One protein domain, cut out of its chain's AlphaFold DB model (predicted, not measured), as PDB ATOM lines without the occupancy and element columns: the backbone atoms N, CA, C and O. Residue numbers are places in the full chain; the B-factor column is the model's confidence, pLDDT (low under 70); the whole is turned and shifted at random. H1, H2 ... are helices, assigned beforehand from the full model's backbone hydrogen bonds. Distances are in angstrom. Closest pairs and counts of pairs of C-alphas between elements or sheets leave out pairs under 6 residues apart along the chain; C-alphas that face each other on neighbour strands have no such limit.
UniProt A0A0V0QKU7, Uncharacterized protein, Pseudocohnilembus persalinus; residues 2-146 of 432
ATOM      1  N   ALA A   2     -60.514  21.769 -18.739       82.56
ATOM      2  CA  ALA A   2     -59.251  21.280 -18.190       82.56
ATOM      3  C   ALA A   2     -58.462  22.380 -17.464       82.56
ATOM      4  O   ALA A   2     -58.471  23.535 -17.889       82.56
ATOM      5  N   ILE A   3     -57.773  22.049 -16.372       85.06
ATOM      6  CA  ILE A   3     -57.173  23.072 -15.495       85.06
ATOM      7  C   ILE A   3     -56.019  23.811 -16.174       85.06
ATOM      8  O   ILE A   3     -55.884  25.020 -15.984       85.06
ATOM      9  N   TRP A   4     -55.248  23.131 -17.030       90.94
ATOM     10  CA  TRP A   4     -54.140  23.755 -17.759       90.94
ATOM     11  C   TRP A   4     -54.591  24.904 -18.671       90.94
ATOM     12  O   TRP A   4     -53.819  25.826 -18.908       90.94
ATOM     13  N   THR A   5     -55.859  24.929 -19.098       91.81
ATOM     14  CA  THR A   5     -56.418  26.007 -19.940       91.81
ATOM     15  C   THR A   5     -56.516  27.364 -19.237       91.81
ATOM     16  O   THR A   5     -56.823  28.369 -19.871       91.81
ATOM     17  N   LYS A   6     -56.266  27.418 -17.923       92.75
ATOM     18  CA  LYS A   6     -56.284  28.658 -17.134       92.75
ATOM     19  C   LYS A   6     -54.935  29.381 -17.112       92.75
ATOM     20  O   LYS A   6     -54.867  30.484 -16.576       92.75
ATOM     21  N   ASN A   7     -53.875  28.776 -17.650       94.94
ATOM     22  CA  ASN A   7     -52.528  29.332 -17.603       94.94
ATOM     23  C   ASN A   7     -51.868  29.265 -18.987       94.94
ATOM     24  O   ASN A   7     -51.662  28.181 -19.536       94.94
ATOM     25  N   GLN A   8     -51.501  30.429 -19.533       96.06
ATOM     26  CA  GLN A   8     -50.953  30.537 -20.887       96.06
ATOM     27  C   GLN A   8     -49.683  29.700 -21.079       96.06
ATOM     28  O   GLN A   8     -49.517  29.078 -22.119       96.06
ATOM     29  N   LYS A   9     -48.830  29.590 -20.051       96.19
ATOM     30  CA  LYS A   9     -47.589  28.803 -20.123       96.19
ATOM     31  C   LYS A   9     -47.865  27.324 -20.410       96.19
ATOM     32  O   LYS A   9     -47.101  26.675 -21.121       96.19
ATOM     33  N   PHE A  10     -48.952  26.790 -19.855       97.19
ATOM     34  CA  PHE A  10     -49.345  25.396 -20.044       97.19
ATOM     35  C   PHE A  10     -50.038  25.190 -21.391       97.19
ATOM     36  O   PHE A  10     -49.760  24.200 -22.062       97.19
ATOM     37  N   ILE A  11     -50.883  26.140 -21.810       97.31
ATOM     38  CA  ILE A  11     -51.491  26.145 -23.150       97.31
ATOM     39  C   ILE A  11     -50.402  26.117 -24.226       97.31
ATOM     40  O   ILE A  11     -50.446  25.254 -25.100       97.31
ATOM     41  N   ASP A  12     -49.400  26.993 -24.113       97.12
ATOM     42  CA  ASP A  12     -48.291  27.088 -25.064       97.12
ATOM     43  C   ASP A  12     -47.520  25.768 -25.166       97.12
ATOM     44  O   ASP A  12     -47.189  25.326 -26.265       97.12
ATOM     45  N   TYR A  13     -47.236  25.119 -24.032       97.38
ATOM     46  CA  TYR A  13     -46.570  23.817 -24.029       97.38
ATOM     47  C   TYR A  13     -47.416  22.761 -24.747       97.38
ATOM     48  O   TYR A  13     -46.925  22.110 -25.668       97.38
ATOM     49  N   ILE A  14     -48.698  22.626 -24.381       96.50
ATOM     50  CA  ILE A  14     -49.593  21.644 -25.004       96.50
ATOM     51  C   ILE A  14     -49.707  21.893 -26.510       96.50
ATOM     52  O   ILE A  14     -49.554  20.950 -27.284       96.50
ATOM     53  N   GLU A  15     -49.898  23.135 -26.945       96.38
ATOM     54  CA  GLU A  15     -49.984  23.466 -28.368       96.38
ATOM     55  C   GLU A  15     -48.689  23.131 -29.121       96.38
ATOM     56  O   GLU A  15     -48.741  22.493 -30.172       96.38
ATOM     57  N   ARG A  16     -47.516  23.461 -28.562       95.69
ATOM     58  CA  ARG A  16     -46.217  23.077 -29.145       95.69
ATOM     59  C   ARG A  16     -46.076  21.564 -29.274       95.69
ATOM     60  O   ARG A  16     -45.536  21.105 -30.283       95.69
ATOM     61  N   THR A  17     -46.587  20.806 -28.296       94.44
ATOM     62  CA  THR A  17     -46.560  19.339 -28.351       94.44
ATOM     63  C   THR A  17     -47.468  18.772 -29.439       94.44
ATOM     64  O   THR A  17     -47.071  17.855 -30.155       94.44
ATOM     65  N   LEU A  18     -48.664  19.340 -29.605       95.06
ATOM     66  CA  LEU A  18     -49.631  18.924 -30.621       95.06
ATOM     67  C   LEU A  18     -49.168  19.289 -32.036       95.06
ATOM     68  O   LEU A  18     -49.374  18.511 -32.961       95.06
ATOM     69  N   LEU A  19     -48.478  20.422 -32.185       94.56
ATOM     70  CA  LEU A  19     -47.881  20.885 -33.440       94.56
ATOM     71  C   LEU A  19     -46.520  20.259 -33.755       94.56
ATOM     72  O   LEU A  19     -45.926  20.614 -34.770       94.56
ATOM     73  N   PHE A  20     -45.987  19.393 -32.889       94.19
ATOM     74  CA  PHE A  20     -44.652  18.818 -33.065       94.19
ATOM     75  C   PHE A  20     -43.570  19.875 -33.322       94.19
ATOM     76  O   PHE A  20     -42.695  19.691 -34.167       94.19
ATOM     77  N   LYS A  21     -43.629  21.007 -32.606       94.44
ATOM     78  CA  LYS A  21     -42.587  22.043 -32.692       94.44
ATOM     79  C   LYS A  21     -41.223  21.481 -32.303       94.44
ATOM     80  O   LYS A  21     -41.152  20.451 -31.640       94.44
ATOM     81  N   ASP A  22     -40.164  22.172 -32.703       91.06
ATOM     82  CA  ASP A  22     -38.792  21.840 -32.327       91.06
ATOM     83  C   ASP A  22     -38.648  21.538 -30.822       91.06
ATOM     84  O   ASP A  22     -39.288  22.178 -29.982       91.06
ATOM     85  N   PHE A  23     -37.799  20.573 -30.460       88.38
ATOM     86  CA  PHE A  23     -37.639  20.173 -29.060       88.38
ATOM     87  C   PHE A  23     -37.107  21.308 -28.172       88.38
ATOM     88  O   PHE A  23     -37.392  21.319 -26.974       88.38
ATOM     89  N   GLY A  24     -36.393  22.292 -28.726       90.75
ATOM     90  CA  GLY A  24     -36.035  23.524 -28.024       90.75
ATOM     91  C   GLY A  24     -37.258  24.324 -27.566       90.75
ATOM     92  O   GLY A  24     -37.267  24.852 -26.457       90.75
ATOM     93  N   GLU A  25     -38.336  24.345 -28.354       93.25
ATOM     94  CA  GLU A  25     -39.595  25.004 -27.985       93.25
ATOM     95  C   GLU A  25     -40.331  24.276 -26.856       93.25
ATOM     96  O   GLU A  25     -40.987  24.918 -26.028       93.25
ATOM     97  N   TRP A  26     -40.212  22.948 -26.801       92.19
ATOM     98  CA  TRP A  26     -40.797  22.124 -25.740       92.19
ATOM     99  C   TRP A  26     -40.016  22.298 -24.438       92.19
ATOM    100  O   TRP A  26     -40.616  22.522 -23.387       92.19
ATOM    101  N   LYS A  27     -38.676  22.300 -24.522       93.56
ATOM    102  CA  LYS A  27     -37.755  22.474 -23.386       93.56
ATOM    103  C   LYS A  27     -37.945  23.794 -22.635       93.56
ATOM    104  O   LYS A  27     -37.588  23.854 -21.464       93.56
ATOM    105  N   LYS A  28     -38.587  24.807 -23.229       96.00
ATOM    106  CA  LYS A  28     -38.985  26.046 -22.530       96.00
ATOM    107  C   LYS A  28     -39.879  25.800 -21.308       96.00
ATOM    108  O   LYS A  28     -39.982  26.662 -20.444       96.00
ATOM    109  N   ILE A  29     -40.522  24.633 -21.183       96.19
ATOM    110  CA  ILE A  29     -41.246  24.274 -19.952       96.19
ATOM    111  C   ILE A  29     -40.315  24.165 -18.732       96.19
ATOM    112  O   ILE A  29     -40.762  24.333 -17.597       96.19
ATOM    113  N   PHE A  30     -39.021  23.918 -18.946       95.62
ATOM    114  CA  PHE A  30     -38.002  23.871 -17.895       95.62
ATOM    115  C   PHE A  30     -37.506  25.255 -17.461       95.62
ATOM    116  O   PHE A  30     -36.870  25.350 -16.413       95.62
ATOM    117  N   ASP A  31     -37.845  26.321 -18.195       96.56
ATOM    118  CA  ASP A  31     -37.528  27.702 -17.800       96.56
ATOM    119  C   ASP A  31     -38.353  28.148 -16.582       96.56
ATOM    120  O   ASP A  31     -38.034  29.145 -15.934       96.56
ATOM    121  N   TYR A  32     -39.416  27.405 -16.260       96.25
ATOM    122  CA  TYR A  32     -40.292  27.676 -15.131       96.25
ATOM    123  C   TYR A  32     -39.990  26.761 -13.941       96.25
ATOM    124  O   TYR A  32     -39.836  25.541 -14.062       96.25
ATOM    125  N   SER A  33     -39.992  27.357 -12.754       94.88
ATOM    126  CA  SER A  33     -39.844  26.681 -11.471       94.88
ATOM    127  C   SER A  33     -41.181  26.583 -10.741       94.88
ATOM    128  O   SER A  33     -42.053  27.435 -10.876       94.88
ATOM    129  N   VAL A  34     -41.317  25.596  -9.852       94.19
ATOM    130  CA  VAL A  34     -42.465  25.488  -8.931       94.19
ATOM    131  C   VAL A  34     -42.634  26.728  -8.041       94.19
ATOM    132  O   VAL A  34     -43.725  26.977  -7.537       94.19
ATOM    133  N   LYS A  35     -41.572  27.525  -7.850       94.12
ATOM    134  CA  LYS A  35     -41.612  28.791  -7.099       94.12
ATOM    135  C   LYS A  35     -42.352  29.909  -7.840       94.12
ATOM    136  O   LYS A  35     -42.821  30.837  -7.191       94.12
ATOM    137  N   ASP A  36     -42.503  29.795  -9.159       94.88
ATOM    138  CA  ASP A  36     -43.168  30.804  -9.992       94.88
ATOM    139  C   ASP A  36     -44.699  30.742  -9.889       94.88
ATOM    140  O   ASP A  36     -45.398  31.580 -10.460       94.88
ATOM    141  N   PHE A  37     -45.229  29.741  -9.183       94.19
ATOM    142  CA  PHE A  37     -46.655  29.468  -9.073       94.19
ATOM    143  C   PHE A  37     -47.085  29.486  -7.608       94.19
ATOM    144  O   PHE A  37     -46.458  28.869  -6.746       94.19
ATOM    145  N   GLN A  38     -48.177  30.189  -7.311       91.56
ATOM    146  CA  GLN A  38     -48.693  30.298  -5.943       91.56
ATOM    147  C   GLN A  38     -49.554  29.089  -5.565       91.56
ATOM    148  O   GLN A  38     -49.457  28.585  -4.447       91.56
ATOM    149  N   LYS A  39     -50.375  28.603  -6.502       92.06
ATOM    150  CA  LYS A  39     -51.323  27.509  -6.266       92.06
ATOM    151  C   LYS A  39     -50.636  26.156  -6.393       92.06
ATOM    152  O   LYS A  39     -49.893  25.930  -7.347       92.06
ATOM    153  N   ILE A  40     -50.927  25.245  -5.466       92.44
ATOM    154  CA  ILE A  40     -50.390  23.878  -5.494       92.44
ATOM    155  C   ILE A  40     -50.762  23.144  -6.793       92.44
ATOM    156  O   ILE A  40     -49.895  22.541  -7.416       92.44
ATOM    157  N   ASP A  41     -51.991  23.331  -7.276       93.31
ATOM    158  CA  ASP A  41     -52.489  22.782  -8.542       93.31
ATOM    159  C   ASP A  41     -51.613  23.147  -9.749       93.31
ATOM    160  O   ASP A  41     -51.330  22.310 -10.603       93.31
ATOM    161  N   GLU A  42     -51.147  24.395  -9.825       94.44
ATOM    162  CA  GLU A  42     -50.296  24.848 -10.928       94.44
ATOM    163  C   GLU A  42     -48.884  24.264 -10.830       94.44
ATOM    164  O   GLU A  42     -48.294  23.917 -11.851       94.44
ATOM    165  N   LYS A  43     -48.360  24.097  -9.608       95.25
ATOM    166  CA  LYS A  43     -47.070  23.427  -9.379       95.25
ATOM    167  C   LYS A  43     -47.125  21.967  -9.824       95.25
ATOM    168  O   LYS A  43     -46.195  21.497 -10.473       95.25
ATOM    169  N   ILE A  44     -48.223  21.275  -9.513       95.62
ATOM    170  CA  ILE A  44     -48.465  19.891  -9.939       95.62
ATOM    171  C   ILE A  44     -48.514  19.807 -11.467       95.62
ATOM    172  O   ILE A  44     -47.805  18.988 -12.049       95.62
ATOM    173  N   ILE A  45     -49.292  20.675 -12.128       95.88
ATOM    174  CA  ILE A  45     -49.377  20.690 -13.598       95.88
ATOM    175  C   ILE A  45     -48.004  20.943 -14.214       95.88
ATOM    176  O   ILE A  45     -47.607  20.196 -15.102       95.88
ATOM    177  N   LEU A  46     -47.256  21.940 -13.729       96.94
ATOM    178  CA  LEU A  46     -45.909  22.220 -14.223       96.94
ATOM    179  C   LEU A  46     -45.020  20.971 -14.174       96.94
ATOM    180  O   LEU A  46     -44.395  20.628 -15.176       96.94
ATOM    181  N   LEU A  47     -44.973  20.287 -13.028       95.94
ATOM    182  CA  LEU A  47     -44.142  19.095 -12.865       95.94
ATOM    183  C   LEU A  47     -44.598  17.950 -13.771       95.94
ATOM    184  O   LEU A  47     -43.748  17.287 -14.359       95.94
ATOM    185  N   LEU A  48     -45.907  17.750 -13.949       95.81
ATOM    186  CA  LEU A  48     -46.436  16.763 -14.894       95.81
ATOM    187  C   LEU A  48     -46.043  17.085 -16.342       95.81
ATOM    188  O   LEU A  48     -45.628  16.183 -17.060       95.81
ATOM    189  N   LEU A  49     -46.108  18.351 -16.768       96.12
ATOM    190  CA  LEU A  49     -45.674  18.763 -18.111       96.12
ATOM    191  C   LEU A  49     -44.154  18.625 -18.303       96.12
ATOM    192  O   LEU A  49     -43.683  18.340 -19.399       96.12
ATOM    193  N   GLN A  50     -43.369  18.795 -17.244       95.81
ATOM    194  CA  GLN A  50     -41.921  18.581 -17.285       95.81
ATOM    195  C   GLN A  50     -41.554  17.094 -17.327       95.81
ATOM    196  O   GLN A  50     -40.663  16.711 -18.081       95.81
ATOM    197  N   VAL A  51     -42.257  16.249 -16.563       94.44
ATOM    198  CA  VAL A  51     -42.172  14.783 -16.681       94.44
ATOM    199  C   VAL A  51     -42.505  14.363 -18.105       94.44
ATOM    200  O   VAL A  51     -41.757  13.620 -18.727       94.44
ATOM    201  N   ASP A  52     -43.606  14.878 -18.632       93.25
ATOM    202  CA  ASP A  52     -44.054  14.621 -19.988       93.25
ATOM    203  C   ASP A  52     -43.014  15.016 -21.050       93.25
ATOM    204  O   ASP A  52     -42.713  14.232 -21.949       93.25
ATOM    205  N   CYS A  53     -42.400  16.194 -20.914       92.88
ATOM    206  CA  CYS A  53     -41.345  16.631 -21.822       92.88
ATOM    207  C   CYS A  53     -40.142  15.679 -21.784       92.88
ATOM    208  O   CYS A  53     -39.628  15.310 -22.838       92.88
ATOM    209  N   HIS A  54     -39.732  15.228 -20.595       90.06
ATOM    210  CA  HIS A  54     -38.663  14.237 -20.439       90.06
ATOM    211  C   HIS A  54     -38.994  12.893 -21.104       90.06
ATOM    212  O   HIS A  54     -38.120  12.300 -21.737       90.06
ATOM    213  N   VAL A  55     -40.254  12.442 -21.034       86.31
ATOM    214  CA  VAL A  55     -40.698  11.223 -21.732       86.31
ATOM    215  C   VAL A  55     -40.530  11.359 -23.247       86.31
ATOM    216  O   VAL A  55     -40.021  10.443 -23.884       86.31
ATOM    217  N   TYR A  56     -40.891  12.504 -23.831       83.19
ATOM    218  CA  TYR A  56     -40.716  12.745 -25.272       83.19
ATOM    219  C   TYR A  56     -39.265  12.886 -25.709       83.19
ATOM    220  O   TYR A  56     -38.911  12.482 -26.811       83.19
ATOM    221  N   LEU A  57     -38.424  13.459 -24.853       80.75
ATOM    222  CA  LEU A  57     -36.987  13.532 -25.099       80.75
ATOM    223  C   LEU A  57     -36.295  12.176 -24.911       80.75
ATOM    224  O   LEU A  57     -35.085  12.099 -25.109       80.75
ATOM    225  N   ASN A  58     -37.050  11.138 -24.525       75.38
ATOM    226  CA  ASN A  58     -36.554   9.812 -24.186       75.38
ATOM    227  C   ASN A  58     -35.374   9.878 -23.199       75.38
ATOM    228  O   ASN A  58     -34.386   9.160 -23.338       75.38
ATOM    229  N   ASP A  59     -35.447  10.785 -22.217       75.06
ATOM    230  CA  ASP A  59     -34.374  10.965 -21.246       75.06
ATOM    231  C   ASP A  59     -34.679  10.282 -19.903       75.06
ATOM    232  O   ASP A  59     -35.819  10.146 -19.455       75.06
ATOM    233  N   MET A  60     -33.619   9.849 -19.214       74.56
ATOM    234  CA  MET A  60     -33.733   9.151 -17.926       74.56
ATOM    235  C   MET A  60     -34.131  10.076 -16.759       74.56
ATOM    236  O   MET A  60     -34.098   9.660 -15.598       74.56
ATOM    237  N   LYS A  61     -34.476  11.346 -17.016       84.19
ATOM    238  CA  LYS A  61     -34.796  12.324 -15.966       84.19
ATOM    239  C   LYS A  61     -36.286  12.361 -15.642       84.19
ATOM    240  O   LYS A  61     -36.631  12.891 -14.586       84.19
ATOM    241  N   ALA A  62     -37.151  11.753 -16.459       84.06
ATOM    242  CA  ALA A  62     -38.590  11.709 -16.181       84.06
ATOM    243  C   ALA A  62     -38.912  11.110 -14.791       84.06
ATOM    244  O   ALA A  62     -39.618  11.773 -14.023       84.06
ATOM    245  N   PRO A  63     -38.340   9.954 -14.375       85.25
ATOM    246  CA  PRO A  63     -38.572   9.409 -13.034       85.25
ATOM    247  C   PRO A  63     -38.072  10.332 -11.916       85.25
ATOM    248  O   PRO A  63     -38.740  10.486 -10.897       85.25
ATOM    249  N   LYS A  64     -36.927  11.000 -12.114       87.38
ATOM    250  CA  LYS A  64     -36.389  11.967 -11.146       87.38
ATOM    251  C   LYS A  64     -37.314  13.175 -10.995       87.38
ATOM    252  O   LYS A  64     -37.581  13.608  -9.880       87.38
ATOM    253  N   ARG A  65     -37.846  13.701 -12.100       89.69
ATOM    254  CA  ARG A  65     -38.793  14.821 -12.049       89.69
ATOM    255  C   ARG A  65     -40.110  14.417 -11.388       89.69
ATOM    256  O   ARG A  65     -40.688  15.202 -10.642       89.69
ATOM    257  N   TYR A  66     -40.537  13.175 -11.593       88.75
ATOM    258  CA  TYR A  66     -41.696  12.609 -10.912       88.75
ATOM    259  C   TYR A  66     -41.462  12.441  -9.397       88.75
ATOM    260  O   TYR A  66     -42.383  12.601  -8.602       88.75
ATOM    261  N   GLN A  67     -40.226  12.187  -8.953       87.00
ATOM    262  CA  GLN A  67     -39.902  12.188  -7.520       87.00
ATOM    263  C   GLN A  67     -40.084  13.576  -6.887       87.00
ATOM    264  O   GLN A  67     -40.635  13.662  -5.794       87.00
ATOM    265  N   GLU A  68     -39.712  14.659  -7.577       89.38
ATOM    266  CA  GLU A  68     -39.986  16.025  -7.093       89.38
ATOM    267  C   GLU A  68     -41.494  16.309  -6.992       89.38
ATOM    268  O   GLU A  68     -41.939  17.009  -6.081       89.38
ATOM    269  N   LEU A  69     -42.301  15.731  -7.892       93.06
ATOM    270  CA  LEU A  69     -43.760  15.778  -7.784       93.06
ATOM    271  C   LEU A  69     -44.233  15.096  -6.496       93.06
ATOM    272  O   LEU A  69     -45.030  15.688  -5.771       93.06
ATOM    273  N   ASN A  70     -43.699  13.920  -6.156       92.31
ATOM    274  CA  ASN A  70     -44.061  13.214  -4.922       92.31
ATOM    275  C   ASN A  70     -43.795  14.032  -3.649       92.31
ATOM    276  O   ASN A  70     -44.511  13.855  -2.666       92.31
ATOM    277  N   ASP A  71     -42.806  14.928  -3.650       90.88
ATOM    278  CA  ASP A  71     -42.564  15.815  -2.511       90.88
ATOM    279  C   ASP A  71     -43.671  16.860  -2.346       90.88
ATOM    280  O   ASP A  71     -44.149  17.058  -1.232       90.88
ATOM    281  N   ILE A  72     -44.141  17.470  -3.440       90.81
ATOM    282  CA  ILE A  72     -45.276  18.411  -3.399       90.81
ATOM    283  C   ILE A  72     -46.573  17.694  -3.008       90.81
ATOM    284  O   ILE A  72     -47.406  18.258  -2.301       90.81
ATOM    285  N   LEU A  73     -46.739  16.441  -3.436       93.12
ATOM    286  CA  LEU A  73     -47.938  15.651  -3.157       93.12
ATOM    287  C   LEU A  73     -48.117  15.271  -1.676       93.12
ATOM    288  O   LEU A  73     -49.202  14.817  -1.314       93.12
ATOM    289  N   LYS A  74     -47.105  15.464  -0.816       90.75
ATOM    290  CA  LYS A  74     -47.222  15.253   0.642       90.75
ATOM    291  C   LYS A  74     -48.176  16.249   1.303       90.75
ATOM    292  O   LYS A  74     -48.883  15.875   2.233       90.75
ATOM    293  N   ASP A  75     -48.211  17.478   0.791       86.19
ATOM    294  CA  ASP A  75     -49.029  18.581   1.317       86.19
ATOM    295  C   ASP A  75     -50.313  18.805   0.494       86.19
ATOM    296  O   ASP A  75     -51.043  19.774   0.702       86.19
ATOM    297  N   TYR A  76     -50.579  17.933  -0.481       92.31
ATOM    298  CA  TYR A  76     -51.720  18.032  -1.385       92.31
ATOM    299  C   TYR A  76     -52.943  17.309  -0.801       92.31
ATOM    300  O   TYR A  76     -52.854  16.157  -0.386       92.31
ATOM    301  N   ASP A  77     -54.098  17.979  -0.769       87.38
ATOM    302  CA  ASP A  77     -55.318  17.507  -0.088       87.38
ATOM    303  C   ASP A  77     -56.212  16.576  -0.936       87.38
ATOM    304  O   ASP A  77     -57.285  16.154  -0.486       87.38
ATOM    305  N   TYR A  78     -55.769  16.254  -2.159       90.12
ATOM    306  CA  TYR A  78     -56.431  15.381  -3.135       90.12
ATOM    307  C   TYR A  78     -57.905  15.718  -3.414       90.12
ATOM    308  O   TYR A  78     -58.641  14.866  -3.914       90.12
ATOM    309  N   GLN A  79     -58.361  16.948  -3.161       91.31
ATOM    310  CA  GLN A  79     -59.748  17.338  -3.453       91.31
ATOM    311  C   GLN A  79     -60.006  17.529  -4.954       91.31
ATOM    312  O   GLN A  79     -61.145  17.461  -5.417       91.31
ATOM    313  N   ASN A  80     -58.953  17.760  -5.741       92.38
ATOM    314  CA  ASN A  80     -59.066  18.027  -7.167       92.38
ATOM    315  C   ASN A  80     -58.966  16.729  -7.990       92.38
ATOM    316  O   ASN A  80     -57.883  16.265  -8.352       92.38
ATOM    317  N   GLU A  81     -60.132  16.158  -8.308       95.19
ATOM    318  CA  GLU A  81     -60.269  14.893  -9.047       95.19
ATOM    319  C   GLU A  81     -59.512  14.894 -10.385       95.19
ATOM    320  O   GLU A  81     -58.837  13.921 -10.712       95.19
ATOM    321  N   TYR A  82     -59.549  16.010 -11.122       95.19
ATOM    322  CA  TYR A  82     -58.855  16.140 -12.405       95.19
ATOM    323  C   TYR A  82     -57.342  15.926 -12.256       95.19
ATOM    324  O   TYR A  82     -56.730  15.205 -13.044       95.19
ATOM    325  N   LEU A  83     -56.725  16.540 -11.241       95.50
ATOM    326  CA  LEU A  83     -55.290  16.380 -11.000       95.50
ATOM    327  C   LEU A  83     -54.963  14.979 -10.499       95.50
ATOM    328  O   LEU A  83     -53.967  14.409 -10.936       95.50
ATOM    329  N   ASN A  84     -55.812  14.406  -9.644       96.12
ATOM    330  CA  ASN A  84     -55.641  13.038  -9.159       96.12
ATOM    331  C   ASN A  84     -55.622  12.038 -10.322       96.12
ATOM    332  O   ASN A  84     -54.753  11.165 -10.368       96.12
ATOM    333  N   ASP A  85     -56.540  12.181 -11.282       97.31
ATOM    334  CA  ASP A  85     -56.601  11.320 -12.465       97.31
ATOM    335  C   ASP A  85     -55.308  11.429 -13.296       97.31
ATOM    336  O   ASP A  85     -54.740  10.407 -13.691       97.31
ATOM    337  N   TYR A  86     -54.781  12.643 -13.487       96.50
ATOM    338  CA  TYR A  86     -53.513  12.871 -14.188       96.50
ATOM    339  C   TYR A  86     -52.292  12.313 -13.449       96.50
ATOM    340  O   TYR A  86     -51.467  11.638 -14.065       96.50
ATOM    341  N   ILE A  87     -52.176  12.558 -12.141       96.31
ATOM    342  CA  ILE A  87     -51.103  12.005 -11.300       96.31
ATOM    343  C   ILE A  87     -51.105  10.479 -11.421       96.31
ATOM    344  O   ILE A  87     -50.077   9.869 -11.701       96.31
ATOM    345  N   ASN A  88     -52.279   9.856 -11.300       96.62
ATOM    346  CA  ASN A  88     -52.414   8.411 -11.419       96.62
ATOM    347  C   ASN A  88     -52.042   7.902 -12.819       96.62
ATOM    348  O   ASN A  88     -51.377   6.873 -12.923       96.62
ATOM    349  N   ALA A  89     -52.438   8.598 -13.890       97.19
ATOM    350  CA  ALA A  89     -52.079   8.223 -15.259       97.19
ATOM    351  C   ALA A  89     -50.558   8.252 -15.488       97.19
ATOM    352  O   ALA A  89     -49.990   7.279 -15.990       97.19
ATOM    353  N   TYR A  90     -49.879   9.323 -15.059       95.25
ATOM    354  CA  TYR A  90     -48.423   9.434 -15.187       95.25
ATOM    355  C   TYR A  90     -47.665   8.476 -14.262       95.25
ATOM    356  O   TYR A  90     -46.619   7.972 -14.661       95.25
ATOM    357  N   ASN A  91     -48.192   8.149 -13.079       94.88
ATOM    358  CA  ASN A  91     -47.600   7.125 -12.215       94.88
ATOM    359  C   ASN A  91     -47.555   5.751 -12.904       94.88
ATOM    360  O   ASN A  91     -46.530   5.069 -12.891       94.88
ATOM    361  N   GLU A  92     -48.670   5.342 -13.520       96.12
ATOM    362  CA  GLU A  92     -48.735   4.079 -14.261       96.12
ATOM    363  C   GLU A  92     -47.781   4.092 -15.456       96.12
ATOM    364  O   GLU A  92     -47.098   3.103 -15.700       96.12
ATOM    365  N   TRP A  93     -47.696   5.221 -16.163       92.06
ATOM    366  CA  TRP A  93     -46.875   5.331 -17.362       92.06
ATOM    367  C   TRP A  93     -45.369   5.393 -17.068       92.06
ATOM    368  O   TRP A  93     -44.608   4.627 -17.654       92.06
ATOM    369  N   VAL A  94     -44.940   6.284 -16.169       89.88
ATOM    370  CA  VAL A  94     -43.527   6.664 -15.976       89.88
ATOM    371  C   VAL A  94     -42.845   5.865 -14.870       89.88
ATOM    372  O   VAL A  94     -41.651   5.595 -14.957       89.88
ATOM    373  N   ILE A  95     -43.578   5.494 -13.816       90.44
ATOM    374  CA  ILE A  95     -42.995   4.814 -12.651       90.44
ATOM    375  C   ILE A  95     -43.224   3.311 -12.717       90.44
ATOM    376  O   ILE A  95     -42.294   2.531 -12.525       90.44
ATOM    377  N   LYS A  96     -44.463   2.891 -12.985       91.50
ATOM    378  CA  LYS A  96     -44.816   1.467 -13.039       91.50
ATOM    379  C   LYS A  96     -44.588   0.837 -14.408       91.50
ATOM    380  O   LYS A  96     -44.646  -0.383 -14.510       91.50
ATOM    381  N   TYR A  97     -44.386   1.652 -15.447       89.44
ATOM    382  CA  TYR A  97     -44.292   1.214 -16.843       89.44
ATOM    383  C   TYR A  97     -45.477   0.330 -17.290       89.44
ATOM    384  O   TYR A  97     -45.360  -0.487 -18.204       89.44
ATOM    385  N   ASN A  98     -46.648   0.510 -16.674       94.69
ATOM    386  CA  ASN A  98     -47.872  -0.222 -16.978       94.69
ATOM    387  C   ASN A  98     -48.684   0.536 -18.036       94.69
ATOM    388  O   ASN A  98     -49.583   1.321 -17.726       94.69
ATOM    389  N   ARG A  99     -48.343   0.298 -19.307       93.25
ATOM    390  CA  ARG A  99     -48.947   0.976 -20.467       93.25
ATOM    391  C   ARG A  99     -50.459   0.753 -20.570       93.25
ATOM    392  O   ARG A  99     -51.184   1.695 -20.868       93.25
ATOM    393  N   GLU A 100     -50.942  -0.448 -20.261       95.94
ATOM    394  CA  GLU A 100     -52.374  -0.770 -20.321       95.94
ATOM    395  C   GLU A 100     -53.172   0.045 -19.295       95.94
ATOM    396  O   GLU A 100     -54.147   0.718 -19.630       95.94
ATOM    397  N   SER A 101     -52.712   0.047 -18.043       97.88
ATOM    398  CA  SER A 101     -53.324   0.829 -16.964       97.88
ATOM    399  C   SER A 101     -53.235   2.335 -17.234       97.88
ATOM    400  O   SER A 101     -54.215   3.060 -17.053       97.88
ATOM    401  N   ALA A 102     -52.093   2.815 -17.739       97.62
ATOM    402  CA  ALA A 102     -51.923   4.209 -18.138       97.62
ATOM    403  C   ALA A 102     -52.904   4.613 -19.250       97.62
ATOM    404  O   ALA A 102     -53.565   5.647 -19.132       97.62
ATOM    405  N   PHE A 103     -53.058   3.786 -20.292       98.25
ATOM    406  CA  PHE A 103     -54.016   4.018 -21.373       98.25
ATOM    407  C   PHE A 103     -55.441   4.168 -20.837       98.25
ATOM    408  O   PHE A 103     -56.109   5.154 -21.145       98.25
ATOM    409  N   GLN A 104     -55.893   3.232 -19.999       98.38
ATOM    410  CA  GLN A 104     -57.243   3.260 -19.427       98.38
ATOM    411  C   GLN A 104     -57.493   4.549 -18.628       98.38
ATOM    412  O   GLN A 104     -58.569   5.142 -18.720       98.38
ATOM    413  N   LYS A 105     -56.485   5.031 -17.890       98.44
ATOM    414  CA  LYS A 105     -56.575   6.288 -17.131       98.44
ATOM    415  C   LYS A 105     -56.609   7.516 -18.034       98.44
ATOM    416  O   LYS A 105     -57.459   8.379 -17.832       98.44
ATOM    417  N   PHE A 106     -55.768   7.591 -19.066       98.25
ATOM    418  CA  PHE A 106     -55.853   8.683 -20.042       98.25
ATOM    419  C   PHE A 106     -57.187   8.676 -20.796       98.25
ATOM    420  O   PHE A 106     -57.788   9.730 -20.989       98.25
ATOM    421  N   GLN A 107     -57.701   7.499 -21.151       98.19
ATOM    422  CA  GLN A 107     -59.013   7.366 -21.775       98.19
ATOM    423  C   GLN A 107     -60.139   7.865 -20.852       98.19
ATOM    424  O   GLN A 107     -61.065   8.528 -21.321       98.19
ATOM    425  N   LEU A 108     -60.055   7.597 -19.545       97.94
ATOM    426  CA  LEU A 108     -60.997   8.124 -18.556       97.94
ATOM    427  C   LEU A 108     -60.951   9.657 -18.489       97.94
ATOM    428  O   LEU A 108     -62.001  10.297 -18.480       97.94
ATOM    429  N   ILE A 109     -59.754  10.250 -18.504       97.75
ATOM    430  CA  ILE A 109     -59.576  11.710 -18.515       97.75
ATOM    431  C   ILE A 109     -60.215  12.326 -19.770       97.75
ATOM    432  O   ILE A 109     -60.914  13.336 -19.668       97.75
ATOM    433  N   VAL A 110     -60.037  11.704 -20.943       97.50
ATOM    434  CA  VAL A 110     -60.701  12.131 -22.189       97.50
ATOM    435  C   VAL A 110     -62.219  12.122 -22.024       97.50
ATOM    436  O   VAL A 110     -62.863  13.125 -22.317       97.50
ATOM    437  N   GLN A 111     -62.792  11.033 -21.505       96.06
ATOM    438  CA  GLN A 111     -64.243  10.902 -21.328       96.06
ATOM    439  C   GLN A 111     -64.814  11.916 -20.329       96.06
ATOM    440  O   GLN A 111     -65.851  12.520 -20.592       96.06
ATOM    441  N   LYS A 112     -64.155  12.105 -19.178       95.56
ATOM    442  CA  LYS A 112     -64.643  12.988 -18.108       95.56
ATOM    443  C   LYS A 112     -64.482  14.469 -18.441       95.56
ATOM    444  O   LYS A 112     -65.336  15.280 -18.088       95.56
ATOM    445  N   TYR A 113     -63.363  14.837 -19.065       95.12
ATOM    446  CA  TYR A 113     -62.926  16.234 -19.138       95.12
ATOM    447  C   TYR A 113     -62.762  16.767 -20.561       95.12
ATOM    448  O   TYR A 113     -62.503  17.963 -20.718       95.12
ATOM    449  N   ASN A 114     -62.945  15.915 -21.577       95.56
ATOM    450  CA  ASN A 114     -62.742  16.235 -22.988       95.56
ATOM    451  C   ASN A 114     -61.350  16.839 -23.253       95.56
ATOM    452  O   ASN A 114     -61.204  17.890 -23.885       95.56
ATOM    453  N   ASP A 115     -60.321  16.203 -22.682       95.81
ATOM    454  CA  ASP A 115     -58.952  16.714 -22.664       95.81
ATOM    455  C   ASP A 115     -58.110  16.197 -23.842       95.81
ATOM    456  O   ASP A 115     -57.896  14.995 -24.007       95.81
ATOM    457  N   ILE A 116     -57.599  17.122 -24.656       96.19
ATOM    458  CA  ILE A 116     -56.827  16.792 -25.861       96.19
ATOM    459  C   ILE A 116     -55.397  16.329 -25.552       96.19
ATOM    460  O   ILE A 116     -54.828  15.545 -26.308       96.19
ATOM    461  N   SER A 117     -54.815  16.784 -24.439       95.38
ATOM    462  CA  SER A 117     -53.504  16.321 -23.983       95.38
ATOM    463  C   SER A 117     -53.602  14.855 -23.569       95.38
ATOM    464  O   SER A 117     -52.816  14.028 -24.031       95.38
ATOM    465  N   ALA A 118     -54.638  14.499 -22.799       96.81
ATOM    466  CA  ALA A 118     -54.904  13.102 -22.458       96.81
ATOM    467  C   ALA A 118     -55.166  12.238 -23.696       96.81
ATOM    468  O   ALA A 118     -54.631  11.134 -23.784       96.81
ATOM    469  N   LEU A 119     -55.921  12.753 -24.676       97.50
ATOM    470  CA  LEU A 119     -56.132  12.067 -25.951       97.50
ATOM    471  C   LEU A 119     -54.798  11.770 -26.644       97.50
ATOM    472  O   LEU A 119     -54.542  10.622 -27.006       97.50
ATOM    473  N   LYS A 120     -53.923  12.773 -26.774       95.88
ATOM    474  CA  LYS A 120     -52.619  12.602 -27.421       95.88
ATOM    475  C   LYS A 120     -51.763  11.546 -26.718       95.88
ATOM    476  O   LYS A 120     -51.109  10.752 -27.393       95.88
ATOM    477  N   ARG A 121     -51.762  11.517 -25.379       95.06
ATOM    478  CA  ARG A 121     -50.999  10.526 -24.598       95.06
ATOM    479  C   ARG A 121     -51.583   9.133 -24.677       95.06
ATOM    480  O   ARG A 121     -50.839   8.190 -24.928       95.06
ATOM    481  N   GLY A 122     -52.897   8.992 -24.546       96.56
ATOM    482  CA  GLY A 122     -53.537   7.696 -24.721       96.56
ATOM    483  C   GLY A 122     -53.333   7.142 -26.135       96.56
ATOM    484  O   GLY A 122     -53.049   5.957 -26.273       96.56
ATOM    485  N   GLN A 123     -53.364   7.985 -27.176       94.81
ATOM    486  CA  GLN A 123     -53.042   7.547 -28.538       94.81
ATOM    487  C   GLN A 123     -51.588   7.067 -28.665       94.81
ATOM    488  O   GLN A 123     -51.365   5.977 -29.187       94.81
ATOM    489  N   LEU A 124     -50.611   7.830 -28.157       91.69
ATOM    490  CA  LEU A 124     -49.202   7.415 -28.159       91.69
ATOM    491  C   LEU A 124     -49.014   6.074 -27.438       91.69
ATOM    492  O   LEU A 124     -48.350   5.181 -27.953       91.69
ATOM    493  N   ILE A 125     -49.619   5.907 -26.262       93.31
ATOM    494  CA  ILE A 125     -49.510   4.669 -25.485       93.31
ATOM    495  C   ILE A 125     -50.150   3.496 -26.238       93.31
ATOM    496  O   ILE A 125     -49.560   2.421 -26.285       93.31
ATOM    497  N   ALA A 126     -51.313   3.690 -26.867       93.81
ATOM    498  CA  ALA A 126     -51.941   2.666 -27.701       93.81
ATOM    499  C   ALA A 126     -51.059   2.273 -28.899       93.81
ATOM    500  O   ALA A 126     -50.913   1.080 -29.168       93.81
ATOM    501  N   PHE A 127     -50.417   3.243 -29.558       88.12
ATOM    502  CA  PHE A 127     -49.446   2.990 -30.628       88.12
ATOM    503  C   PHE A 127     -48.240   2.179 -30.125       88.12
ATOM    504  O   PHE A 127     -47.899   1.154 -30.704       88.12
ATOM    505  N   LEU A 128     -47.657   2.554 -28.979       84.88
ATOM    506  CA  LEU A 128     -46.536   1.833 -28.349       84.88
ATOM    507  C   LEU A 128     -46.897   0.426 -27.837       84.88
ATOM    508  O   LEU A 128     -46.007  -0.338 -27.458       84.88
ATOM    509  N   MET A 129     -48.185   0.087 -27.768       87.62
ATOM    510  CA  MET A 129     -48.672  -1.264 -27.475       87.62
ATOM    511  C   MET A 129     -49.058  -2.046 -28.742       87.62
ATOM    512  O   MET A 129     -49.478  -3.193 -28.620       87.62
ATOM    513  N   GLY A 130     -48.979  -1.440 -29.934       85.00
ATOM    514  CA  GLY A 130     -49.465  -2.041 -31.182       85.00
ATOM    515  C   GLY A 130     -50.990  -2.192 -31.235       85.00
ATOM    516  O   GLY A 130     -51.516  -3.035 -31.952       85.00
ATOM    517  N   GLN A 131     -51.733  -1.420 -30.436       90.31
ATOM    518  CA  GLN A 131     -53.180  -1.568 -30.280       90.31
ATOM    519  C   GLN A 131     -53.931  -0.513 -31.102       90.31
ATOM    520  O   GLN A 131     -54.570   0.392 -30.559       90.31
ATOM    521  N   ASN A 132     -53.894  -0.650 -32.429       89.50
ATOM    522  CA  ASN A 132     -54.465   0.324 -33.373       89.50
ATOM    523  C   ASN A 132     -55.958   0.598 -33.141       89.50
ATOM    524  O   ASN A 132     -56.390   1.750 -33.137       89.50
ATOM    525  N   LYS A 133     -56.744  -0.428 -32.792       94.06
ATOM    526  CA  LYS A 133     -58.162  -0.249 -32.427       94.06
ATOM    527  C   LYS A 133     -58.356   0.673 -31.220       94.06
ATOM    528  O   LYS A 133     -59.300   1.459 -31.204       94.06
ATOM    529  N   LYS A 134     -57.453   0.625 -30.234       96.38
ATOM    530  CA  LYS A 134     -57.518   1.503 -29.058       96.38
ATOM    531  C   LYS A 134     -57.192   2.955 -29.394       96.38
ATOM    532  O   LYS A 134     -57.749   3.844 -28.753       96.38
ATOM    533  N   GLN A 135     -56.360   3.203 -30.412       95.62
ATOM    534  CA  GLN A 135     -56.129   4.558 -30.926       95.62
ATOM    535  C   GLN A 135     -57.438   5.183 -31.433       95.62
ATOM    536  O   GLN A 135     -57.739   6.330 -31.104       95.62
ATOM    537  N   LEU A 136     -58.246   4.419 -32.178       97.25
ATOM    538  CA  LEU A 136     -59.544   4.899 -32.650       97.25
ATOM    539  C   LEU A 136     -60.543   5.048 -31.498       97.25
ATOM    540  O   LEU A 136     -61.226   6.066 -31.405       97.25
ATOM    541  N   GLU A 137     -60.597   4.070 -30.593       97.31
ATOM    542  CA  GLU A 137     -61.526   4.077 -29.460       97.31
ATOM    543  C   GLU A 137     -61.368   5.332 -28.586       97.31
ATOM    544  O   GLU A 137     -62.359   5.969 -28.222       97.31
ATOM    545  N   ILE A 138     -60.129   5.721 -28.257       98.00
ATOM    546  CA  ILE A 138     -59.894   6.937 -27.470       98.00
ATOM    547  C   ILE A 138     -60.230   8.208 -28.262       98.00
ATOM    548  O   ILE A 138     -60.824   9.126 -27.697       98.00
ATOM    549  N   ALA A 139     -59.928   8.254 -29.564       97.31
ATOM    550  CA  ALA A 139     -60.262   9.396 -30.416       97.31
ATOM    551  C   ALA A 139     -61.781   9.600 -30.557       97.31
ATOM    552  O   ALA A 139     -62.252  10.735 -30.564       97.31
ATOM    553  N   GLN A 140     -62.567   8.524 -30.605       96.69
ATOM    554  CA  GLN A 140     -64.031   8.593 -30.698       96.69
ATOM    555  C   GLN A 140     -64.711   9.073 -29.408       96.69
ATOM    556  O   GLN A 140     -65.848   9.534 -29.444       96.69
ATOM    557  N   LYS A 141     -64.023   8.992 -28.264       96.19
ATOM    558  CA  LYS A 141     -64.527   9.487 -26.971       96.19
ATOM    559  C   LYS A 141     -64.347  10.994 -26.793       96.19
ATOM    560  O   LYS A 141     -64.886  11.558 -25.845       96.19
ATOM    561  N   PHE A 142     -63.587  11.639 -27.675       97.25
ATOM    562  CA  PHE A 142     -63.329  13.071 -27.639       97.25
ATOM    563  C   PHE A 142     -64.348  13.838 -28.489       97.25
ATOM    564  O   PHE A 142     -64.642  13.462 -29.620       97.25
ATOM    565  N   ASN A 143     -64.853  14.949 -27.959       95.69
ATOM    566  CA  ASN A 143     -65.750  15.863 -28.653       95.69
ATOM    567  C   ASN A 143     -64.968  17.094 -29.167       95.69
ATOM    568  O   ASN A 143     -64.628  17.977 -28.367       95.69
ATOM    569  N   PRO A 144     -64.699  17.206 -30.482       94.94
ATOM    570  CA  PRO A 144     -63.896  18.301 -31.029       94.94
ATOM    571  C   PRO A 144     -64.528  19.692 -30.873       94.94
ATOM    572  O   PRO A 144     -63.796  20.670 -30.723       94.94
ATOM    573  N   ASP A 145     -65.857  19.803 -30.816       91.25
ATOM    574  CA  ASP A 145     -66.546  21.100 -30.732       91.25
ATOM    575  C   ASP A 145     -66.450  21.725 -29.328       91.25
ATOM    576  O   ASP A 145     -66.502  22.949 -29.139       91.25
ATOM    577  N   GLN A 146     -66.277  20.874 -28.315       87.94
ATOM    578  CA  GLN A 146     -66.263  21.257 -26.904       87.94
ATOM    579  C   GLN A 146     -64.851  21.382 -26.315       87.94
ATOM    580  O   GLN A 146     -64.710  21.660 -25.123       87.94
TER     581      GLN A 146
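Overview. This is residues 2 to 146 of the 432 residues of an uncharacterized protein of Pseudocohnilembus persalinus (UniProt A0A0V0QKU7). Helices fold back and forth here, with H4 in the middle of one end of the model, H2 and H3 on one side of it and H5 and H6 on the other. From H6 the fold goes on as a zigzag of H7, H8 and H9 toward the other end, while the short H1 makes a corner with H2. The printed part has 145 residues with nine named helices, H1 to H9 in order, and no named strand; the class is all helix. It is compact, with a radius of gyration of the C-alphas of 14.4 A, and spans 42 by 35 by 33 A.

Along the chain. H1, residues 3 to 6, begins at C-alpha 3, (-57.173, 23.072, -15.495). H2 is residues 8 to 18, and H3 is residues 23 to 31. H4, residues 40 to 56, is the longest helix, 24.7 A from C-alpha 40 at (-50.390, 23.878, -5.494) to C-alpha 56. H5 is residues 62 to 72. H6, residues 81 to 95, is 20.3 A long, H7, residues 99 to 113, is 20.7 A, and H8, residues 116 to 128, is 18.3 A. H9, residues 132 to 140, ends at C-alpha 140, (-64.031, 8.593, -30.698).

Arrangement. H4 is the hub, touching H2, H3, H5 and H6. H4, H5 and H6 form a bundle, up and down, each running against the one before. H4 and H5 stand at a shallow tilt of 8 degrees, with the closest C-alphas, Val 51 and Ala 62, 4.7 A apart. H5 and H6 only just touch, with 3 pairs of C-alphas within 8 A, Pro 63 and Val 94 closest at 6.4 A; of H6, residues 94 to 95 alone take part. H4 touches H2 with residues 45 to 49 alone, Leu 46 and Phe 10 having the closest C-alphas at 7.5 A. H6 and H7 are a hairpin, closest at the C-alphas of Ala 89 and Ala 102, 4.9 A. H7 and H8 are another, at a shallow tilt of 23 degrees, with the C-alphas of Phe 103 and Gly 122 closest at 5.0 A. H8 touches H9, opposite ways at 10 degrees, closest at the C-alphas of Gln 123 and Gln 135, 4.9 A. H1 and H2 touch only at the corner, and only just, with 3 pairs of C-alphas within 8 A. H4 and H8 are apart. In H2 and H4 to H9 every O i to N i+4 pair is within hydrogen-bond range; in H3 2 of 5 are, beside 5 of 6 O i to N i+3 pairs, and H1 is too short for such a pair.

Size, cuts and confidence. The C-alphas farthest apart, of Lys 35 and Lys 133, are 41.9 A from each other. The printed part has no cut and no long link. Mean pLDDT of the printed part is 93.1, and no printed residue is under 70.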